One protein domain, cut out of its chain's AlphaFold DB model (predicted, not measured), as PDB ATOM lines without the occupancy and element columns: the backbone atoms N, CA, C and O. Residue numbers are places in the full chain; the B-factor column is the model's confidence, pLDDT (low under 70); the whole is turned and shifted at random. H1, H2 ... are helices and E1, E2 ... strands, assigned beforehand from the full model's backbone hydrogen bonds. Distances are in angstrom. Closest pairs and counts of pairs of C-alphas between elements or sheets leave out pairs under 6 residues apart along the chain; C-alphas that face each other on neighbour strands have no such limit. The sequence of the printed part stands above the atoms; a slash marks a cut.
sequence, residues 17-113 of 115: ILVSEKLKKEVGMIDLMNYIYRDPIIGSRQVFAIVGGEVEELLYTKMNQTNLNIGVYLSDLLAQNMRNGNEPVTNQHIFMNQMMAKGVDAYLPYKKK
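Overview. This is residues 17 to 113 of the 115 residues of an uncharacterized protein of Bacillus safensis (UniProt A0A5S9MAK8). Look first for a small parallel sheet of E1, E2 and E3 in the middle of the domain, with H4 crossing over one of its faces and the short H3 over that same face. H2 and H5 lie toward the other end of the long axis, H1 runs from the sheet toward H2, and residues 64 to 69 stick out at the end where H3 and H4 lie. The printed part has 97 residues, with five named helices and three named strands in the order E1 H1 H2 E2 H3 H4 H5 E3, mixed in class; the sheet's order is E1 E2 E3. It is compact, with a radius of gyration of the C-alphas of 13.9 A, and only just elongated, spanning 45 by 30 by 26 A.

Along the chain. Find C-alpha 47 at (9.305, 28.886, -41.618); from there E2, residues 47 to 52, runs 16.2 A. Its edge neighbours are E1, residues 17 to 20, beginning at (6.130, 23.492, -40.708), and E3, residues 110 to 112, ending at (-4.993, 29.195, -48.569). H4, residues 70 to 84, is the longest helix at 20.5 A. H1 covers residues 21 to 27, H2 residues 29 to 37 over 11.9 A, H3 residues 55 to 59, and H5 residues 92 to 100 over 12.4 A.

Arrangement. Between parallel E1 and E2, N 51 is 2.8 A from O 19, within hydrogen-bond range; between parallel E2 and E3, N 52 is 2.8 A from O 111. H4 and the sheet make two layers, a helix on one face of a sheet. H4 has a height over the sheet of 8.4 A and runs across the strands, at 80 degrees to E2 on the local plane; its closest C-alphas to E2 are those of Ser 75 and Val 47, 6.0 A apart. H3 is on the same face, at a height of 8.3 A. H1 only grazes the sheet with residues 21 to 24, and H5 with residues 92 to 95. H2 is not on the sheet; it is close to H5 but not clearly touching, the closest C-alphas being those of Met 33 and Met 96, 7.2 A apart. Two strand-helix-strand units, parallel neighbour strands with helices between, are E1, H1 H2, E2, with a right-handed crossover, and E2, H3 H4 H5, E3. In H1 to H5 every O i to N i+4 pair is within hydrogen-bond range.

Size, cuts and confidence. The two C-alphas farthest apart are those of Gln 65 and Lys 102, 45.8 A. The printed part has no cut and no long link. Mean pLDDT of the printed part is 81.8; look for values under 70 at residues 40 to 45 and 62 to 68.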
ATOM      1  N   ILE A  17       7.191  24.111 -41.499       87.25
ATOM      2  CA  ILE A  17       6.130  23.492 -40.708       87.25
ATOM      3  C   ILE A  17       4.800  24.102 -41.139       87.25
ATOM      4  O   ILE A  17       4.613  25.319 -41.102       87.25
ATOM      5  N   LEU A  18       3.878  23.237 -41.555       89.31
ATOM      6  CA  LEU A  18       2.542  23.611 -41.999       89.31
ATOM      7  C   LEU A  18       1.522  23.057 -41.013       89.31
ATOM      8  O   LEU A  18       1.459  21.850 -40.795       89.31
ATOM      9  N   VAL A  19       0.707  23.936 -40.441       89.88
ATOM     10  CA  VAL A  19      -0.345  23.555 -39.495       89.88
ATOM     11  C   VAL A  19      -1.699  23.834 -40.120       89.88
ATOM     12  O   VAL A  19      -1.986  24.962 -40.515       89.88
ATOM     13  N   SER A  20      -2.554  22.817 -40.206       92.19
ATOM     14  CA  SER A  20      -3.917  23.006 -40.703       92.19
ATOM     15  C   SER A  20      -4.733  23.867 -39.739       92.19
ATOM     16  O   SER A  20      -4.572  23.801 -38.517       92.19
ATOM     17  N   GLU A  21      -5.671  24.653 -40.270       92.12
ATOM     18  CA  GLU A  21      -6.618  25.395 -39.429       92.12
ATOM     19  C   GLU A  21      -7.402  24.490 -38.475       92.12
ATOM     20  O   GLU A  21      -7.717  24.907 -37.360       92.12
ATOM     21  N   LYS A  22      -7.719  23.267 -38.912       91.25
ATOM     22  CA  LYS A  22      -8.405  22.272 -38.088       91.25
ATOM     23  C   LYS A  22      -7.568  21.928 -36.857       91.25
ATOM     24  O   LYS A  22      -8.048  22.095 -35.740       91.25
ATOM     25  N   LEU A  23      -6.302  21.560 -37.057       90.31
ATOM     26  CA  LEU A  23      -5.396  21.198 -35.967       90.31
ATOM     27  C   LEU A  23      -5.163  22.379 -35.013       90.31
ATOM     28  O   LEU A  23      -5.219  22.209 -33.798       90.31
ATOM     29  N   LYS A  24      -4.992  23.593 -35.559       90.12
ATOM     30  CA  LYS A  24      -4.918  24.828 -34.764       90.12
ATOM     31  C   LYS A  24      -6.141  24.998 -33.857       90.12
ATOM     32  O   LYS A  24      -5.981  25.420 -32.716       90.12
ATOM     33  N   LYS A  25      -7.353  24.763 -34.370       90.56
ATOM     34  CA  LYS A  25      -8.608  24.962 -33.620       90.56
ATOM     35  C   LYS A  25      -8.825  23.891 -32.556       90.56
ATOM     36  O   LYS A  25      -9.340  24.214 -31.495       90.56
ATOM     37  N   GLU A  26      -8.456  22.648 -32.850       92.75
ATOM     38  CA  GLU A  26      -8.679  21.506 -31.955       92.75
ATOM     39  C   GLU A  26      -7.667  21.451 -30.807       92.75
ATOM     40  O   GLU A  26      -8.054  21.223 -29.666       92.75
ATOM     41  N   VAL A  27      -6.381  21.670 -31.101       89.62
ATOM     42  CA  VAL A  27      -5.289  21.530 -30.119       89.62
ATOM     43  C   VAL A  27      -4.880  22.879 -29.526       89.62
ATOM     44  O   VAL A  27      -4.414  22.941 -28.397       89.62
ATOM     45  N   GLY A  28      -5.071  23.974 -30.262       88.81
ATOM     46  CA  GLY A  28      -4.590  25.294 -29.864       88.81
ATOM     47  C   GLY A  28      -3.114  25.511 -30.208       88.81
ATOM     48  O   GLY A  28      -2.304  24.583 -30.256       88.81
ATOM     49  N   MET A  29      -2.735  26.768 -30.468       85.88
ATOM     50  CA  MET A  29      -1.361  27.050 -30.900       85.88
ATOM     51  C   MET A  29      -0.319  26.889 -29.800       85.88
ATOM     52  O   MET A  29       0.801  26.500 -30.106       85.88
ATOM     53  N   ILE A  30      -0.661  27.167 -28.541       85.62
ATOM     54  CA  ILE A  30       0.305  27.073 -27.436       85.62
ATOM     55  C   ILE A  30       0.771  25.622 -27.281       85.62
ATOM     56  O   ILE A  30       1.971  25.362 -27.205       85.62
ATOM     57  N   ASP A  31      -0.163  24.675 -27.307       87.81
ATOM     58  CA  ASP A  31       0.138  23.258 -27.114       87.81
ATOM     59  C   ASP A  31       0.881  22.659 -28.311       87.81
ATOM     60  O   ASP A  31       1.872  21.948 -28.128       87.81
ATOM     61  N   LEU A  32       0.494  23.033 -29.537       87.62
ATOM     62  CA  LEU A  32       1.241  22.669 -30.746       87.62
ATOM     63  C   LEU A  32       2.683  23.183 -30.694       87.62
ATOM     64  O   LEU A  32       3.621  22.439 -30.979       87.62
ATOM     65  N   MET A  33       2.874  24.438 -30.290       81.12
ATOM     66  CA  MET A  33       4.204  25.027 -30.173       81.12
ATOM     67  C   MET A  33       5.042  24.370 -29.079       81.12
ATOM     68  O   MET A  33       6.227  24.121 -29.293       81.12
ATOM     69  N   ASN A  34       4.443  24.040 -27.933       82.69
ATOM     70  CA  ASN A  34       5.123  23.325 -26.855       82.69
ATOM     71  C   ASN A  34       5.616  21.942 -27.296       82.69
ATOM     72  O   ASN A  34       6.701  21.532 -26.887       82.69
ATOM     73  N   TYR A  35       4.849  21.236 -28.131       82.94
ATOM     74  CA  TYR A  35       5.272  19.957 -28.700       82.94
ATOM     75  C   TYR A  35       6.455  20.133 -29.661       82.94
ATOM     76  O   TYR A  35       7.490  19.493 -29.495       82.94
ATOM     77  N   ILE A  36       6.335  21.061 -30.613       80.00
ATOM     78  CA  ILE A  36       7.341  21.302 -31.659       80.00
ATOM     79  C   ILE A  36       8.661  21.811 -31.067       80.00
ATOM     80  O   ILE A  36       9.731  21.396 -31.491       80.00
ATOM     81  N   TYR A  37       8.605  22.687 -30.062       75.12
ATOM     82  CA  TYR A  37       9.799  23.252 -29.429       75.12
ATOM     83  C   TYR A  37      10.590  22.230 -28.597       75.12
ATOM     84  O   TYR A  37      11.780  22.415 -28.356       75.12
ATOM     85  N   ARG A  38       9.937  21.159 -28.131       77.06
ATOM     86  CA  ARG A  38      10.588  20.094 -27.356       77.06
ATOM     87  C   ARG A  38      11.290  19.059 -28.231       77.06
ATOM     88  O   ARG A  38      12.041  18.255 -27.685       77.06
ATOM     89  N   ASP A  39      11.061  19.068 -29.544       72.81
ATOM     90  CA  ASP A  39      11.705  18.143 -30.472       72.81
ATOM     91  C   ASP A  39      13.090  18.678 -30.900       72.81
ATOM     92  O   ASP A  39      13.171  19.676 -31.620       72.81
ATOM     93  N   PRO A  40      14.198  18.030 -30.493       63.06
ATOM     94  CA  PRO A  40      15.551  18.494 -30.804       63.06
ATOM     95  C   PRO A  40      15.923  18.367 -32.292       63.06
ATOM     96  O   PRO A  40      16.942  18.917 -32.710       63.06
ATOM     97  N   ILE A  41      15.134  17.645 -33.095       63.69
ATOM     98  CA  ILE A  41      15.338  17.500 -34.545       63.69
ATOM     99  C   ILE A  41      14.858  18.764 -35.282       63.69
ATOM    100  O   ILE A  41      15.343  19.100 -36.369       63.69
ATOM    101  N   ILE A  42      13.934  19.507 -34.673       67.75
ATOM    102  CA  ILE A  42      13.359  20.730 -35.218       67.75
ATOM    103  C   ILE A  42      14.225  21.916 -34.760       67.75
ATOM    104  O   ILE A  42      14.166  22.363 -33.621       67.75
ATOM    105  N   GLY A  43      15.083  22.427 -35.653       64.88
ATOM    106  CA  GLY A  43      15.889  23.637 -35.390       64.88
ATOM    107  C   GLY A  43      15.039  24.898 -35.121       64.88
ATOM    108  O   GLY A  43      13.825  24.856 -35.174       64.88
ATOM    109  N   SER A  44      15.629  26.071 -34.896       62.44
ATOM    110  CA  SER A  44      14.851  27.279 -34.533       62.44
ATOM    111  C   SER A  44      14.454  28.195 -35.703       62.44
ATOM    112  O   SER A  44      13.791  29.214 -35.498       62.44
ATOM    113  N   ARG A  45      14.889  27.875 -36.929       67.38
ATOM    114  CA  ARG A  45      14.787  28.761 -38.106       67.38
ATOM    115  C   ARG A  45      13.786  28.297 -39.163       67.38
ATOM    116  O   ARG A  45      13.795  28.861 -40.256       67.38
ATOM    117  N   GLN A  46      12.949  27.295 -38.884       75.25
ATOM    118  CA  GLN A  46      11.949  26.907 -39.879       75.25
ATOM    119  C   GLN A  46      10.931  28.006 -40.070       75.25
ATOM    120  O   GLN A  46      10.554  28.732 -39.140       75.25
ATOM    121  N   VAL A  47      10.457  28.071 -41.304       75.12
ATOM    122  CA  VAL A  47       9.305  28.886 -41.618       75.12
ATOM    123  C   VAL A  47       8.054  28.130 -41.189       75.12
ATOM    124  O   VAL A  47       7.897  26.943 -41.474       75.12
ATOM    125  N   PHE A  48       7.182  28.818 -40.464       85.31
ATOM    126  CA  PHE A  48       5.963  28.257 -39.896       85.31
ATOM    127  C   PHE A  48       4.761  28.941 -40.542       85.31
ATOM    128  O   PHE A  48       4.755  30.165 -40.651       85.31
ATOM    129  N   ALA A  49       3.754  28.182 -40.974       88.88
ATOM    130  CA  ALA A  49       2.558  28.748 -41.596       88.88
ATOM    131  C   ALA A  49       1.285  27.982 -41.223       88.88
ATOM    132  O   ALA A  49       1.291  26.760 -41.066       88.88
ATOM    133  N   ILE A  50       0.172  28.713 -41.137       91.12
ATOM    134  CA  ILE A  50      -1.168  28.142 -41.019       91.12
ATOM    135  C   ILE A  50      -1.743  27.919 -42.418       91.12
ATOM    136  O   ILE A  50      -1.703  28.814 -43.263       91.12
ATOM    137  N   VAL A  51      -2.305  26.736 -42.654       91.94
ATOM    138  CA  VAL A  51      -2.929  26.371 -43.926       91.94
ATOM    139  C   VAL A  51      -4.446  26.373 -43.796       91.94
ATOM    140  O   VAL A  51      -5.028  25.616 -43.015       91.94
ATOM    141  N   GLY A  52      -5.081  27.223 -44.597       88.38
ATOM    142  CA  GLY A  52      -6.518  27.244 -44.818       88.38
ATOM    143  C   GLY A  52      -6.928  26.200 -45.843       88.38
ATOM    144  O   GLY A  52      -6.833  26.458 -47.041       88.38
ATOM    145  N   GLY A  53      -7.404  25.047 -45.374       87.06
ATOM    146  CA  GLY A  53      -7.764  23.895 -46.206       87.06
ATOM    147  C   GLY A  53      -6.865  22.690 -45.935       87.06
ATOM    148  O   GLY A  53      -6.271  22.583 -44.860       87.06
ATOM    149  N   GLU A  54      -6.772  21.789 -46.911       87.81
ATOM    150  CA  GLU A  54      -5.962  20.577 -46.799       87.81
ATOM    151  C   GLU A  54      -4.475  20.888 -47.006       87.81
ATOM    152  O   GLU A  54      -4.056  21.382 -48.054       87.81
ATOM    153  N   VAL A  55      -3.653  20.569 -46.001       87.69
ATOM    154  CA  VAL A  55      -2.182  20.700 -46.082       87.69
ATOM    155  C   VAL A  55      -1.634  19.846 -47.225       87.69
ATOM    156  O   VAL A  55      -0.701  20.252 -47.916       87.69
ATOM    157  N   GLU A  56      -2.260  18.691 -47.449       85.69
ATOM    158  CA  GLU A  56      -1.947  17.768 -48.530       85.69
ATOM    159  C   GLU A  56      -1.983  18.458 -49.900       85.69
ATOM    160  O   GLU A  56      -1.046  18.333 -50.686       85.69
ATOM    161  N   GLU A  57      -2.998  19.278 -50.170       83.88
ATOM    162  CA  GLU A  57      -3.101  19.986 -51.447       83.88
ATOM    163  C   GLU A  57      -1.931  20.939 -51.686       83.88
ATOM    164  O   GLU A  57      -1.510  21.115 -52.830       83.88
ATOM    165  N   LEU A  58      -1.397  21.555 -50.628       82.25
ATOM    166  CA  LEU A  58      -0.248  22.450 -50.717       82.25
ATOM    167  C   LEU A  58       1.052  21.662 -50.943       82.25
ATOM    168  O   LEU A  58       1.881  22.077 -51.750       82.25
ATOM    169  N   LEU A  59       1.204  20.505 -50.290       79.88
ATOM    170  CA  LEU A  59       2.357  19.611 -50.454       79.88
ATOM    171  C   LEU A  59       2.395  18.934 -51.831       79.88
ATOM    172  O   LEU A  59       3.464  18.771 -52.413       79.88
ATOM    173  N   TYR A  60       1.235  18.567 -52.373       77.19
ATOM    174  CA  TYR A  60       1.117  17.934 -53.687       77.19
ATOM    175  C   TYR A  60       0.752  18.916 -54.799       77.19
ATOM    176  O   TYR A  60       0.421  18.493 -55.910       77.19
ATOM    177  N   THR A  61       0.830  20.227 -54.542       71.56
ATOM    178  CA  THR A  61       0.744  21.222 -55.612       71.56
ATOM    179  C   THR A  61       1.899  20.958 -56.571       71.56
ATOM    180  O   THR A  61       3.053  21.274 -56.289       71.56
ATOM    181  N   LYS A  62       1.581  20.303 -57.694       55.81
ATOM    182  CA  LYS A  62       2.548  19.929 -58.720       55.81
ATOM    183  C   LYS A  62       3.261  21.192 -59.182       55.81
ATOM    184  O   LYS A  62       2.672  22.041 -59.850       55.81
ATOM    185  N   MET A  63       4.546  21.294 -58.861       59.78
ATOM    186  CA  MET A  63       5.434  22.165 -59.611       59.78
ATOM    187  C   MET A  63       5.565  21.551 -60.994       59.78
ATOM    188  O   MET A  63       6.359  20.645 -61.218       59.78
ATOM    189  N   ASN A  64       4.734  22.019 -61.920       51.16
ATOM    190  CA  ASN A  64       4.636  21.490 -63.278       51.16
ATOM    191  C   ASN A  64       5.951  21.589 -64.085       51.16
ATOM    192  O   ASN A  64       5.955  21.219 -65.254       51.16
ATOM    193  N   GLN A  65       7.042  22.125 -63.521       51.03
ATOM    194  CA  GLN A  65       8.226  22.526 -64.283       51.03
ATOM    195  C   GLN A  65       9.586  22.276 -63.606       51.03
ATOM    196  O   GLN A  65      10.605  22.590 -64.215       51.03
ATOM    197  N   THR A  66       9.667  21.698 -62.402       55.03
ATOM    198  CA  THR A  66      10.960  21.587 -61.699       55.03
ATOM    199  C   THR A  66      11.077  20.325 -60.845       55.03
ATOM    200  O   THR A  66      10.189  20.013 -60.060       55.03
ATOM    201  N   ASN A  67      12.239  19.660 -60.904       61.88
ATOM    202  CA  ASN A  67      12.679  18.628 -59.946       61.88
ATOM    203  C   ASN A  67      12.976  19.221 -58.545       61.88
ATOM    204  O   ASN A  67      13.872  18.759 -57.839       61.88
ATOM    205  N   LEU A  68      12.295  20.307 -58.162       66.19
ATOM    206  CA  LEU A  68      12.529  20.998 -56.902       66.19
ATOM    207  C   LEU A  68      11.938  20.194 -55.749       66.19
ATOM    208  O   LEU A  68      10.807  19.714 -55.812       66.19
ATOM    209  N   ASN A  69      12.678  20.138 -54.647       78.38
ATOM    210  CA  ASN A  69      12.133  19.674 -53.384       78.38
ATOM    211  C   ASN A  69      11.027  20.646 -52.919       78.38
ATOM    212  O   ASN A  69      11.273  21.843 -52.761       78.38
ATOM    213  N   ILE A  70       9.817  20.130 -52.682       80.56
ATOM    214  CA  ILE A  70       8.658  20.929 -52.255       80.56
ATOM    215  C   ILE A  70       8.912  21.700 -50.953       80.56
ATOM    216  O   ILE A  70       8.485  22.844 -50.829       80.56
ATOM    217  N   GLY A  71       9.654  21.125 -50.003       80.94
ATOM    218  CA  GLY A  71      10.001  21.791 -48.749       80.94
ATOM    219  C   GLY A  71      10.905  23.005 -48.961       80.94
ATOM    220  O   GLY A  71      10.695  24.036 -48.324       80.94
ATOM    221  N   VAL A  72      11.860  22.913 -49.897       81.19
ATOM    222  CA  VAL A  72      12.716  24.046 -50.296       81.19
ATOM    223  C   VAL A  72      11.868  25.131 -50.947       81.19
ATOM    224  O   VAL A  72      11.915  26.277 -50.518       81.19
ATOM    225  N   TYR A  73      11.021  24.759 -51.908       83.75
ATOM    226  CA  TYR A  73      10.144  25.710 -52.587       83.75
ATOM    227  C   TYR A  73       9.215  26.457 -51.630       83.75
ATOM    228  O   TYR A  73       9.107  27.676 -51.703       83.75
ATOM    229  N   LEU A  74       8.541  25.741 -50.727       85.56
ATOM    230  CA  LEU A  74       7.609  26.352 -49.783       85.56
ATOM    231  C   LEU A  74       8.328  27.254 -48.779       85.56
ATOM    232  O   LEU A  74       7.838  28.344 -48.486       85.56
ATOM    233  N   SER A  75       9.490  26.825 -48.283       85.12
ATOM    234  CA  SER A  75      10.321  27.642 -47.399       85.12
ATOM    235  C   SER A  75      10.778  28.924 -48.098       85.12
ATOM    236  O   SER A  75      10.594  30.015 -47.558       85.12
ATOM    237  N   ASP A  76      11.274  28.816 -49.333       85.38
ATOM    238  CA  ASP A  76      11.722  29.963 -50.125       85.38
ATOM    239  C   ASP A  76      10.572  30.900 -50.493       85.38
ATOM    240  O   ASP A  76      10.737  32.114 -50.401       85.38
ATOM    241  N   LEU A  77       9.398  30.367 -50.845       86.38
ATOM    242  CA  LEU A  77       8.206  31.161 -51.148       86.38
ATOM    243  C   LEU A  77       7.768  31.974 -49.931       86.38
ATOM    244  O   LEU A  77       7.520  33.175 -50.040       86.38
ATOM    245  N   LEU A  78       7.688  31.341 -48.759       86.62
ATOM    246  CA  LEU A  78       7.326  32.040 -47.527       86.62
ATOM    247  C   LEU A  78       8.410  33.057 -47.135       86.62
ATOM    248  O   LEU A  78       8.093  34.192 -46.789       86.62
ATOM    249  N   ALA A  79       9.691  32.700 -47.253       86.31
ATOM    250  CA  ALA A  79      10.799  33.609 -46.971       86.31
ATOM    251  C   ALA A  79      10.845  34.806 -47.934       86.31
ATOM    252  O   ALA A  79      11.117  35.929 -47.514       86.31
ATOM    253  N   GLN A  80      10.568  34.591 -49.219       86.06
ATOM    254  CA  GLN A  80      10.466  35.651 -50.217       86.06
ATOM    255  C   GLN A  80       9.295  36.583 -49.905       86.06
ATOM    256  O   GLN A  80       9.474  37.798 -49.956       86.06
ATOM    257  N   ASN A  81       8.139  36.037 -49.524       86.38
ATOM    258  CA  ASN A  81       6.979  36.824 -49.114       86.38
ATOM    259  C   ASN A  81       7.259  37.695 -47.886       86.38
ATOM    260  O   ASN A  81       6.867  38.856 -47.872       86.38
ATOM    261  N   MET A  82       7.970  37.166 -46.890       87.31
ATOM    262  CA  MET A  82       8.359  37.933 -45.703       87.31
ATOM    263  C   MET A  82       9.413  39.010 -45.999       87.31
ATOM    264  O   MET A  82       9.448  40.035 -45.329       87.31
ATOM    265  N   ARG A  83      10.307  38.787 -46.975       85.69
ATOM    266  CA  ARG A  83      11.357  39.758 -47.341       85.69
ATOM    267  C   ARG A  83      10.866  40.861 -48.272       85.69
ATOM    268  O   ARG A  83      11.285  42.003 -48.129       85.69
ATOM    269  N   ASN A  84      10.039  40.499 -49.248       86.75
ATOM    270  CA  ASN A  84       9.694  41.365 -50.376       86.75
ATOM    271  C   ASN A  84       8.208  41.745 -50.406       86.75
ATOM    272  O   ASN A  84       7.818  42.590 -51.207       86.75
ATOM    273  N   GLY A  85       7.372  41.079 -49.610       78.88
ATOM    274  CA  GLY A  85       5.945  41.357 -49.508       78.88
ATOM    275  C   GLY A  85       5.593  42.200 -48.284       78.88
ATOM    276  O   GLY A  85       6.455  42.713 -47.578       78.88
ATOM    277  N   ASN A  86       4.290  42.298 -48.020       77.56
ATOM    278  CA  ASN A  86       3.736  42.984 -46.847       77.56
ATOM    279  C   ASN A  86       3.578  42.058 -45.625       77.56
ATOM    280  O   ASN A  86       2.929  42.436 -44.650       77.56
ATOM    281  N   GLU A  87       4.103  40.833 -45.677       82.06
ATOM    282  CA  GLU A  87       4.025  39.902 -44.551       82.06
ATOM    283  C   GLU A  87       5.131  40.226 -43.528       82.06
ATOM    284  O   GLU A  87       6.303  40.285 -43.905       82.06
ATOM    285  N   PRO A  88       4.806  40.411 -42.232       82.12
ATOM    286  CA  PRO A  88       5.814  40.578 -41.192       82.12
ATOM    287  C   PRO A  88       6.802  39.411 -41.160       82.12
ATOM    288  O   PRO A  88       6.408  38.245 -41.240       82.12
ATOM    289  N   VAL A  89       8.086  39.722 -40.975       83.44
ATOM    290  CA  VAL A  89       9.116  38.698 -40.778       83.44
ATOM    291  C   VAL A  89       8.832  37.944 -39.485       83.44
ATOM    292  O   VAL A  89       8.788  38.527 -38.402       83.44
ATOM    293  N   THR A  90       8.685  36.629 -39.594       85.56
ATOM    294  CA  THR A  90       8.506  35.740 -38.450       85.56
ATOM    295  C   THR A  90       9.154  34.383 -38.717       85.56
ATOM    296  O   THR A  90       9.511  34.032 -39.840       85.56
ATOM    297  N   ASN A  91       9.363  33.625 -37.653       84.19
ATOM    298  CA  ASN A  91       9.811  32.238 -37.666       84.19
ATOM    299  C   ASN A  91       9.359  31.587 -36.355       84.19
ATOM    300  O   ASN A  91       8.784  32.263 -35.497       84.19
ATOM    301  N   GLN A  92       9.644  30.298 -36.175       79.75
ATOM    302  CA  GLN A  92       9.270  29.583 -34.954       79.75
ATOM    303  C   GLN A  92       9.699  30.316 -33.669       79.75
ATOM    304  O   GLN A  92       8.904  30.454 -32.741       79.75
ATOM    305  N   HIS A  93      10.938  30.806 -33.616       83.50
ATOM    306  CA  HIS A  93      11.482  31.484 -32.441       83.50
ATOM    307  C   HIS A  93      10.792  32.831 -32.163       83.50
ATOM    308  O   HIS A  93      10.436  33.121 -31.021       83.50
ATOM    309  N   ILE A  94      10.588  33.658 -33.195       87.38
ATOM    310  CA  ILE A  94       9.909  34.960 -33.076       87.38
ATOM    311  C   ILE A  94       8.465  34.755 -32.630       87.38
ATOM    312  O   ILE A  94       8.024  35.393 -31.677       87.38
ATOM    313  N   PHE A  95       7.755  33.833 -33.280       87.50
ATOM    314  CA  PHE A  95       6.370  33.529 -32.961       87.50
ATOM    315  C   PHE A  95       6.218  33.041 -31.518       87.50
ATOM    316  O   PHE A  95       5.371  33.548 -30.790       87.50
ATOM    317  N   MET A  96       7.079  32.124 -31.065       84.56
ATOM    318  CA  MET A  96       7.033  31.621 -29.690       84.56
ATOM    319  C   MET A  96       7.268  32.735 -28.665       84.56
ATOM    320  O   MET A  96       6.549  32.829 -27.673       84.56
ATOM    321  N   ASN A  97       8.232  33.621 -28.932       87.31
ATOM    322  CA  ASN A  97       8.476  34.772 -28.072       87.31
ATOM    323  C   ASN A  97       7.250  35.700 -28.011       87.31
ATOM    324  O   ASN A  97       6.856  36.124 -26.930       87.31
ATOM    325  N   GLN A  98       6.600  35.964 -29.151       90.38
ATOM    326  CA  GLN A  98       5.364  36.754 -29.198       90.38
ATOM    327  C   GLN A  98       4.221  36.081 -28.428       90.38
ATOM    328  O   GLN A  98       3.522  36.760 -27.688       90.38
ATOM    329  N   MET A  99       4.058  34.760 -28.547       87.12
ATOM    330  CA  MET A  99       3.022  34.013 -27.824       87.12
ATOM    331  C   MET A  99       3.202  34.043 -26.301       87.12
ATOM    332  O   MET A  99       2.214  33.986 -25.572       87.12
ATOM    333  N   MET A 100       4.445  34.097 -25.812       85.50
ATOM    334  CA  MET A 100       4.749  34.170 -24.377       85.50
ATOM    335  C   MET A 100       4.769  35.604 -23.835       85.50
ATOM    336  O   MET A 100       4.637  35.812 -22.626       85.50
ATOM    337  N   ALA A 101       4.966  36.596 -24.702       88.50
ATOM    338  CA  ALA A 101       5.057  37.991 -24.308       88.50
ATOM    339  C   ALA A 101       3.684  38.552 -23.913       88.50
ATOM    340  O   ALA A 101       2.673  38.380 -24.592       88.50
ATOM    341  N   LYS A 102       3.648  39.296 -22.806       87.81
ATOM    342  CA  LYS A 102       2.426  39.967 -22.359       87.81
ATOM    343  C   LYS A 102       2.153  41.194 -23.232       87.81
ATOM    344  O   LYS A 102       2.979  42.100 -23.285       87.81
ATOM    345  N   GLY A 103       0.968  41.253 -23.839       85.62
ATOM    346  CA  GLY A 103       0.511  42.413 -24.617       85.62
ATOM    347  C   GLY A 103       1.051  42.483 -26.047       85.62
ATOM    348  O   GLY A 103       1.019  43.556 -26.641       85.62
ATOM    349  N   VAL A 104       1.554  41.369 -26.588       87.62
ATOM    350  CA  VAL A 104       1.983  41.254 -27.985       87.62
ATOM    351  C   VAL A 104       1.103  40.229 -28.686       87.62
ATOM    352  O   VAL A 104       0.961  39.107 -28.208       87.62
ATOM    353  N   ASP A 105       0.549  40.600 -29.837       86.56
ATOM    354  CA  ASP A 105      -0.177  39.659 -30.683       86.56
ATOM    355  C   ASP A 105       0.804  38.901 -31.577       86.56
ATOM    356  O   ASP A 105       1.577  39.486 -32.340       86.56
ATOM    357  N   ALA A 106       0.777  37.575 -31.475       88.75
ATOM    358  CA  ALA A 106       1.625  36.711 -32.277       88.75
ATOM    359  C   ALA A 106       1.068  36.559 -33.700       88.75
ATOM    360  O   ALA A 106      -0.133  36.353 -33.896       88.75
ATOM    361  N   TYR A 107       1.953  36.614 -34.696       87.81
ATOM    362  CA  TYR A 107       1.585  36.519 -36.110       87.81
ATOM    363  C   TYR A 107       2.290  35.354 -36.809       87.81
ATOM    364  O   TYR A 107       3.479  35.103 -36.594       87.81
ATOM    365  N   LEU A 108       1.555  34.690 -37.706       88.88
ATOM    366  CA  LEU A 108       2.069  33.661 -38.603       88.88
ATOM    367  C   LEU A 108       1.539  33.854 -40.026       88.88
ATOM    368  O   LEU A 108       0.368  34.209 -40.187       88.88
ATOM    369  N   PRO A 109       2.350  33.532 -41.052       89.38
ATOM    370  CA  PRO A 109       1.896  33.406 -42.422       89.38
ATOM    371  C   PRO A 109       0.675  32.497 -42.523       89.38
ATOM    372  O   PRO A 109       0.618  31.422 -41.920       89.38
ATOM    373  N   TYR A 110      -0.282  32.920 -43.337       89.19
ATOM    374  CA  TYR A 110      -1.469  32.145 -43.654       89.19
ATOM    375  C   TYR A 110      -1.505  31.860 -45.150       89.19
ATOM    376  O   TYR A 110      -1.445  32.775 -45.974       89.19
ATOM    377  N   LYS A 111      -1.606  30.583 -45.516       87.12
ATOM    378  CA  LYS A 111      -1.728  30.149 -46.906       87.12
ATOM    379  C   LYS A 111      -3.037  29.421 -47.105       87.12
ATOM    380  O   LYS A 111      -3.330  28.442 -46.435       87.12
ATOM    381  N   LYS A 112      -3.804  29.878 -48.082       85.19
ATOM    382  CA  LYS A 112      -4.993  29.195 -48.569       85.19
ATOM    383  C   LYS A 112      -4.872  29.089 -50.073       85.19
ATOM    384  O   LYS A 112      -4.530  30.068 -50.735       85.19
ATOM    385  N   LYS A 113      -5.128  27.901 -50.607       73.62
ATOM    386  CA  LYS A 113      -5.240  27.735 -52.047       73.62
ATOM    387  C   LYS A 113      -6.523  28.432 -52.494       73.62
ATOM    388  O   LYS A 113      -7.613  28.083 -52.038       73.62
TER     389      LYS A 113